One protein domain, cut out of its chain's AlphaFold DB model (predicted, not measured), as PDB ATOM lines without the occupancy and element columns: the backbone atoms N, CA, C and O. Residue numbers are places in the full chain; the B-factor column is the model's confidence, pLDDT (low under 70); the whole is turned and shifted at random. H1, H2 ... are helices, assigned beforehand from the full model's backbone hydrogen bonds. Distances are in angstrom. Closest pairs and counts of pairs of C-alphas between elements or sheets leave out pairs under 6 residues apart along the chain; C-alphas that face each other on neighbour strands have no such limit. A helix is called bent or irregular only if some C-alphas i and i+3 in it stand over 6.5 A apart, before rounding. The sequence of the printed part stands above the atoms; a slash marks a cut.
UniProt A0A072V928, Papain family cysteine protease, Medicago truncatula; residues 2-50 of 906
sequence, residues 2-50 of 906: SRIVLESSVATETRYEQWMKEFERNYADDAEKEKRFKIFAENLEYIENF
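What this domain is: This is residues 2 to 50 of the 906 residues of the protein "Papain family cysteine protease" of Medicago truncatula (UniProt A0A072V928). Two long helices, H1 and H2, cross near their middles as an X, one laid over the other, and a loop of residues 23 to 29 joins them at one side. Residues 2 to 8, which belong to H1, stand free and stick out as one arm of the X. The printed part has 49 residues with two named helices, H1 then H2, and no named strand; the class is all helix. It is only just compact, close to loose, with a radius of gyration of the C-alphas of 11.4 A, and the C-alphas span 31 by 24 by 16 A.

How they stand to each other: H1, residues 2 to 22, and H2, residues 30 to 50, touch, with 5 pairs of C-alphas within 8 A. The closest C-alphas are those of Thr 12 and Ala 41, 6.5 A apart. H1 touches H2 with residues 12 to 16 alone, and H2 touches H1 with residues 37 to 41 alone. Their lines are about perpendicular, at 76 degrees, and their centres are 10.3 A apart. In H1 and H2 every O i to N i+4 pair is within hydrogen-bond range.

Where its parts are: H1 begins at C-alpha 2, at (40.383, -55.656, -38.935), and ends at C-alpha 22, at (26.146, -32.379, -25.612), a length of 30.4 A. A short link of 7 residues follows. H2 runs 29.7 A from C-alpha 30 to C-alpha 50, at (34.414, -32.563, -46.669). Neither helix is bent.

The domain as a whole: The C-alphas of Ser 2 and Glu 24 are the two farthest apart, at 32.6 A. The printed part has no cut, and the link from H1 to H2 is short. The mean pLDDT of the printed part is 90.9; residues 2 to 7, in H1, are under 70.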
ATOM      1  N   SER A   2      41.284 -55.531 -40.113       60.66
ATOM      2  CA  SER A   2      40.383 -55.656 -38.935       60.66
ATOM      3  C   SER A   2      40.667 -54.690 -37.764       60.66
ATOM      4  O   SER A   2      39.803 -53.885 -37.439       60.66
ATOM      5  N   ARG A   3      41.888 -54.679 -37.204       58.09
ATOM      6  CA  ARG A   3      42.267 -53.775 -36.099       58.09
ATOM      7  C   ARG A   3      42.014 -52.280 -36.373       58.09
ATOM      8  O   ARG A   3      41.522 -51.595 -35.493       58.09
ATOM      9  N   ILE A   4      42.282 -51.797 -37.588       65.75
ATOM     10  CA  ILE A   4      42.068 -50.388 -37.975       65.75
ATOM     11  C   ILE A   4      40.567 -50.073 -38.072       65.75
ATOM     12  O   ILE A   4      40.141 -48.977 -37.727       65.75
ATOM     13  N   VAL A   5      39.753 -51.043 -38.507       66.19
ATOM     14  CA  VAL A   5      38.287 -50.897 -38.550       66.19
ATOM     15  C   VAL A   5      37.720 -50.808 -37.130       66.19
ATOM     16  O   VAL A   5      36.896 -49.941 -36.870       66.19
ATOM     17  N   LEU A   6      38.221 -51.635 -36.204       64.06
ATOM     18  CA  LEU A   6      37.845 -51.606 -34.783       64.06
ATOM     19  C   LEU A   6      38.289 -50.311 -34.080       64.06
ATOM     20  O   LEU A   6      37.500 -49.690 -33.375       64.06
ATOM     21  N   GLU A   7      39.525 -49.858 -34.303       68.50
ATOM     22  CA  GLU A   7      40.016 -48.579 -33.767       68.50
ATOM     23  C   GLU A   7      39.196 -47.389 -34.319       68.50
ATOM     24  O   GLU A   7      38.910 -46.442 -33.588       68.50
ATOM     25  N   SER A   8      38.727 -47.467 -35.572       75.81
ATOM     26  CA  SER A   8      37.843 -46.461 -36.180       75.81
ATOM     27  C   SER A   8      36.393 -46.516 -35.673       75.81
ATOM     28  O   SER A   8      35.757 -45.464 -35.559       75.81
ATOM     29  N   SER A   9      35.848 -47.702 -35.371       78.00
ATOM     30  CA  SER A   9      34.476 -47.828 -34.858       78.00
ATOM     31  C   SER A   9      34.376 -47.322 -33.420       78.00
ATOM     32  O   SER A   9      33.516 -46.491 -33.141       78.00
ATOM     33  N   VAL A  10      35.316 -47.704 -32.547       83.56
ATOM     34  CA  VAL A  10      35.368 -47.242 -31.144       83.56
ATOM     35  C   VAL A  10      35.532 -45.718 -31.058       83.56
ATOM     36  O   VAL A  10      34.877 -45.065 -30.246       83.56
ATOM     37  N   ALA A  11      36.342 -45.112 -31.935       89.50
ATOM     38  CA  ALA A  11      36.473 -43.653 -32.006       89.50
ATOM     39  C   ALA A  11      35.173 -42.948 -32.454       89.50
ATOM     40  O   ALA A  11      34.893 -41.828 -32.025       89.50
ATOM     41  N   THR A  12      34.373 -43.599 -33.302       93.25
ATOM     42  CA  THR A  12      33.079 -43.083 -33.784       93.25
ATOM     43  C   THR A  12      31.997 -43.206 -32.709       93.25
ATOM     44  O   THR A  12      31.253 -42.257 -32.479       93.25
ATOM     45  N   GLU A  13      31.967 -44.332 -31.998       93.88
ATOM     46  CA  GLU A  13      31.090 -44.594 -30.850       93.88
ATOM     47  C   GLU A  13      31.361 -43.614 -29.697       93.88
ATOM     48  O   GLU A  13      30.450 -42.920 -29.253       93.88
ATOM     49  N   THR A  14      32.632 -43.420 -29.323       94.69
ATOM     50  CA  THR A  14      33.042 -42.433 -28.299       94.69
ATOM     51  C   THR A  14      32.560 -41.014 -28.639       94.69
ATOM     52  O   THR A  14      32.074 -40.285 -27.773       94.69
ATOM     53  N   ARG A  15      32.667 -40.606 -29.912       95.69
ATOM     54  CA  ARG A  15      32.169 -39.302 -30.388       95.69
ATOM     55  C   ARG A  15      30.646 -39.213 -30.368       95.69
ATOM     56  O   ARG A  15      30.121 -38.138 -30.092       95.69
ATOM     57  N   TYR A  16      29.946 -40.309 -30.656       97.00
ATOM     58  CA  TYR A  16      28.487 -40.359 -30.585       97.00
ATOM     59  C   TYR A  16      27.995 -40.205 -29.146       97.00
ATOM     60  O   TYR A  16      27.071 -39.436 -28.915       97.00
ATOM     61  N   GLU A  17      28.639 -40.838 -28.164       95.62
ATOM     62  CA  GLU A  17      28.295 -40.656 -26.746       95.62
ATOM     63  C   GLU A  17      28.551 -39.227 -26.251       95.62
ATOM     64  O   GLU A  17      27.711 -38.650 -25.555       95.62
ATOM     65  N   GLN A  18      29.671 -38.620 -26.656       96.25
ATOM     66  CA  GLN A  18      29.969 -37.215 -26.362       96.25
ATOM     67  C   GLN A  18      28.920 -36.275 -26.972       96.25
ATOM     68  O   GLN A  18      28.382 -35.422 -26.268       96.25
ATOM     69  N   TRP A  19      28.577 -36.477 -28.246       97.56
ATOM     70  CA  TRP A  19      27.556 -35.702 -28.949       97.56
ATOM     71  C   TRP A  19      26.150 -35.917 -28.363       97.56
ATOM     72  O   TRP A  19      25.415 -34.952 -28.161       97.56
ATOM     73  N   MET A  20      25.777 -37.153 -28.009       97.31
ATOM     74  CA  MET A  20      24.495 -37.427 -27.349       97.31
ATOM     75  C   MET A  20      24.383 -36.664 -26.026       97.31
ATOM     76  O   MET A  20      23.329 -36.106 -25.728       97.31
ATOM     77  N   LYS A  21      25.475 -36.594 -25.254       95.56
ATOM     78  CA  LYS A  21      25.531 -35.839 -23.997       95.56
ATOM     79  C   LYS A  21      25.493 -34.321 -24.212       95.56
ATOM     80  O   LYS A  21      24.849 -33.632 -23.429       95.56
ATOM     81  N   GLU A  22      26.157 -33.806 -25.247       95.44
ATOM     82  CA  GLU A  22      26.146 -32.379 -25.612       95.44
ATOM     83  C   GLU A  22      24.748 -31.899 -26.040       95.44
ATOM     84  O   GLU A  22      24.345 -30.791 -25.696       95.44
ATOM     85  N   PHE A  23      23.990 -32.750 -26.739       95.12
ATOM     86  CA  PHE A  23      22.669 -32.429 -27.295       95.12
ATOM     87  C   PHE A  23      21.484 -33.039 -26.520       95.12
ATOM     88  O   PHE A  23      20.377 -33.109 -27.056       95.12
ATOM     89  N   GLU A  24      21.715 -33.490 -25.279       95.12
ATOM     90  CA  GLU A  24      20.722 -34.101 -24.368       95.12
ATOM     91  C   GLU A  24      19.870 -35.213 -25.027       95.12
ATOM     92  O   GLU A  24      18.673 -35.388 -24.770       95.12
ATOM     93  N   ARG A  25      20.498 -35.987 -25.919       95.00
ATOM     94  CA  ARG A  25      19.844 -36.988 -26.765       95.00
ATOM     95  C   ARG A  25      19.460 -38.228 -25.973       95.00
ATOM     96  O   ARG A  25      20.302 -38.915 -25.401       95.00
ATOM     97  N   ASN A  26      18.170 -38.535 -26.019       93.75
ATOM     98  CA  ASN A  26      17.561 -39.725 -25.451       93.75
ATOM     99  C   ASN A  26      16.690 -40.377 -26.536       93.75
ATOM    100  O   ASN A  26      15.990 -39.672 -27.266       93.75
ATOM    101  N   TYR A  27      16.730 -41.705 -26.635       95.44
ATOM    102  CA  TYR A  27      15.979 -42.491 -27.620       95.44
ATOM    103  C   TYR A  27      15.045 -43.478 -26.908       95.44
ATOM    104  O   TYR A  27      15.266 -43.804 -25.743       95.44
ATOM    105  N   ALA A  28      13.982 -43.915 -27.587       94.25
ATOM    106  CA  ALA A  28      12.938 -44.745 -26.977       94.25
ATOM    107  C   ALA A  28      13.409 -46.174 -26.645       94.25
ATOM    108  O   ALA A  28      12.952 -46.758 -25.665       94.25
ATOM    109  N   ASP A  29      14.319 -46.712 -27.457       95.94
ATOM    110  CA  ASP A  29      14.872 -48.059 -27.348       95.94
ATOM    111  C   ASP A  29      16.258 -48.137 -28.022       95.94
ATOM    112  O   ASP A  29      16.704 -47.204 -28.703       95.94
ATOM    113  N   ASP A  30      16.946 -49.265 -27.826       95.00
ATOM    114  CA  ASP A  30      18.280 -49.503 -28.382       95.00
ATOM    115  C   ASP A  30      18.296 -49.637 -29.917       95.00
ATOM    116  O   ASP A  30      19.329 -49.375 -30.531       95.00
ATOM    117  N   ALA A  31      17.178 -49.992 -30.563       96.62
ATOM    118  CA  ALA A  31      17.121 -50.149 -32.019       96.62
ATOM    119  C   ALA A  31      17.045 -48.788 -32.731       96.62
ATOM    120  O   ALA A  31      17.764 -48.560 -33.710       96.62
ATOM    121  N   GLU A  32      16.257 -47.841 -32.210       96.56
ATOM    122  CA  GLU A  32      16.313 -46.442 -32.653       96.56
ATOM    123  C   GLU A  32      17.681 -45.831 -32.299       96.56
ATOM    124  O   GLU A  32      18.263 -45.157 -33.146       96.56
ATOM    125  N   LYS A  33      18.273 -46.132 -31.128       95.94
ATOM    126  CA  LYS A  33      19.647 -45.690 -30.795       95.94
ATOM    127  C   LYS A  33      20.687 -46.208 -31.802       95.94
ATOM    128  O   LYS A  33      21.555 -45.434 -32.210       95.94
ATOM    129  N   GLU A  34      20.601 -47.470 -32.232       95.94
ATOM    130  CA  GLU A  34      21.505 -48.075 -33.226       95.94
ATOM    131  C   GLU A  34      21.293 -47.483 -34.633       95.94
ATOM    132  O   GLU A  34      22.258 -47.194 -35.346       95.94
ATOM    133  N   LYS A  35      20.039 -47.240 -35.040       97.50
ATOM    134  CA  LYS A  35      19.709 -46.521 -36.284       97.50
ATOM    135  C   LYS A  35      20.299 -45.104 -36.266       97.50
ATOM    136  O   LYS A  35      20.947 -44.695 -37.229       97.50
ATOM    137  N   ARG A  36      20.111 -44.371 -35.168       98.00
ATOM    138  CA  ARG A  36      20.608 -42.999 -34.970       98.00
ATOM    139  C   ARG A  36      22.137 -42.947 -34.955       98.00
ATOM    140  O   ARG A  36      22.707 -42.048 -35.570       98.00
ATOM    141  N   PHE A  37      22.797 -43.963 -34.391       97.25
ATOM    142  CA  PHE A  37      24.254 -44.120 -34.458       97.25
ATOM    143  C   PHE A  37      24.765 -44.279 -35.896       97.25
ATOM    144  O   PHE A  37      25.737 -43.626 -36.270       97.25
ATOM    145  N   LYS A  38      24.103 -45.100 -36.725       97.12
ATOM    146  CA  LYS A  38      24.484 -45.287 -38.140       97.12
ATOM    147  C   LYS A  38      24.377 -43.977 -38.923       97.12
ATOM    148  O   LYS A  38      25.341 -43.573 -39.569       97.12
ATOM    149  N   ILE A  39      23.260 -43.261 -38.770       97.94
ATOM    150  CA  ILE A  39      23.045 -41.944 -39.394       97.94
ATOM    151  C   ILE A  39      24.093 -40.925 -38.908       97.94
ATOM    152  O   ILE A  39      24.631 -40.154 -39.706       97.94
ATOM    153  N   PHE A  40      24.432 -40.940 -37.615       98.25
ATOM    154  CA  PHE A  40      25.498 -40.113 -37.049       98.25
ATOM    155  C   PHE A  40      26.875 -40.441 -37.637       98.25
ATOM    156  O   PHE A  40      27.601 -39.522 -38.014       98.25
ATOM    157  N   ALA A  41      27.225 -41.721 -37.768       97.12
ATOM    158  CA  ALA A  41      28.493 -42.160 -38.348       97.12
ATOM    159  C   ALA A  41      28.631 -41.730 -39.821       97.12
ATOM    160  O   ALA A  41      29.661 -41.171 -40.199       97.12
ATOM    161  N   GLU A  42      27.577 -41.896 -40.627       96.44
ATOM    162  CA  GLU A  42      27.521 -41.433 -42.022       96.44
ATOM    163  C   GLU A  42      27.646 -39.902 -42.127       96.44
ATOM    164  O   GLU A  42      28.440 -39.378 -42.917       96.44
ATOM    165  N   ASN A  43      26.901 -39.161 -41.296       97.06
ATOM    166  CA  ASN A  43      26.979 -37.702 -41.248       97.06
ATOM    167  C   ASN A  43      28.386 -37.228 -40.816       97.06
ATOM    168  O   ASN A  43      28.904 -36.278 -41.410       97.06
ATOM    169  N   LEU A  44      29.016 -37.889 -39.838       97.19
ATOM    170  CA  LEU A  44      30.367 -37.597 -39.347       97.19
ATOM    171  C   LEU A  44      31.449 -37.896 -40.396       97.19
ATOM    172  O   LEU A  44      32.322 -37.053 -40.613       97.19
ATOM    173  N   GLU A  45      31.390 -39.043 -41.079       96.06
ATOM    174  CA  GLU A  45      32.324 -39.355 -42.168       96.06
ATOM    175  C   GLU A  45      32.220 -38.312 -43.292       96.06
ATOM    176  O   GLU A  45      33.244 -37.827 -43.788       96.06
ATOM    177  N   TYR A  46      31.001 -37.901 -43.657       95.25
ATOM    178  CA  TYR A  46      30.789 -36.835 -44.637       95.25
ATOM    179  C   TYR A  46      31.443 -35.516 -44.198       95.25
ATOM    180  O   TYR A  46      32.175 -34.900 -44.975       95.25
ATOM    181  N   ILE A  47      31.225 -35.102 -42.943       96.06
ATOM    182  CA  ILE A  47      31.805 -33.886 -42.351       96.06
ATOM    183  C   ILE A  47      33.338 -33.937 -42.374       96.06
ATOM    184  O   ILE A  47      33.983 -32.975 -42.803       96.06
ATOM    185  N   GLU A  48      33.936 -35.055 -41.952       95.62
ATOM    186  CA  GLU A  48      35.389 -35.212 -41.973       95.62
ATOM    187  C   GLU A  48      35.951 -35.178 -43.392       95.62
ATOM    188  O   GLU A  48      36.896 -34.431 -43.643       95.62
ATOM    189  N   ASN A  49      35.382 -35.941 -44.327       95.25
ATOM    190  CA  ASN A  49      35.870 -36.004 -45.705       95.25
ATOM    191  C   ASN A  49      35.716 -34.652 -46.428       95.25
ATOM    192  O   ASN A  49      36.634 -34.230 -47.141       95.25
ATOM    193  N   PHE A  50      34.619 -33.928 -46.184       93.25
ATOM    194  CA  PHE A  50      34.414 -32.563 -46.669       93.25
ATOM    195  C   PHE A  50      35.496 -31.607 -46.141       93.25
ATOM    196  O   PHE A  50      36.179 -30.938 -46.924       93.25
TER     197      PHE A  50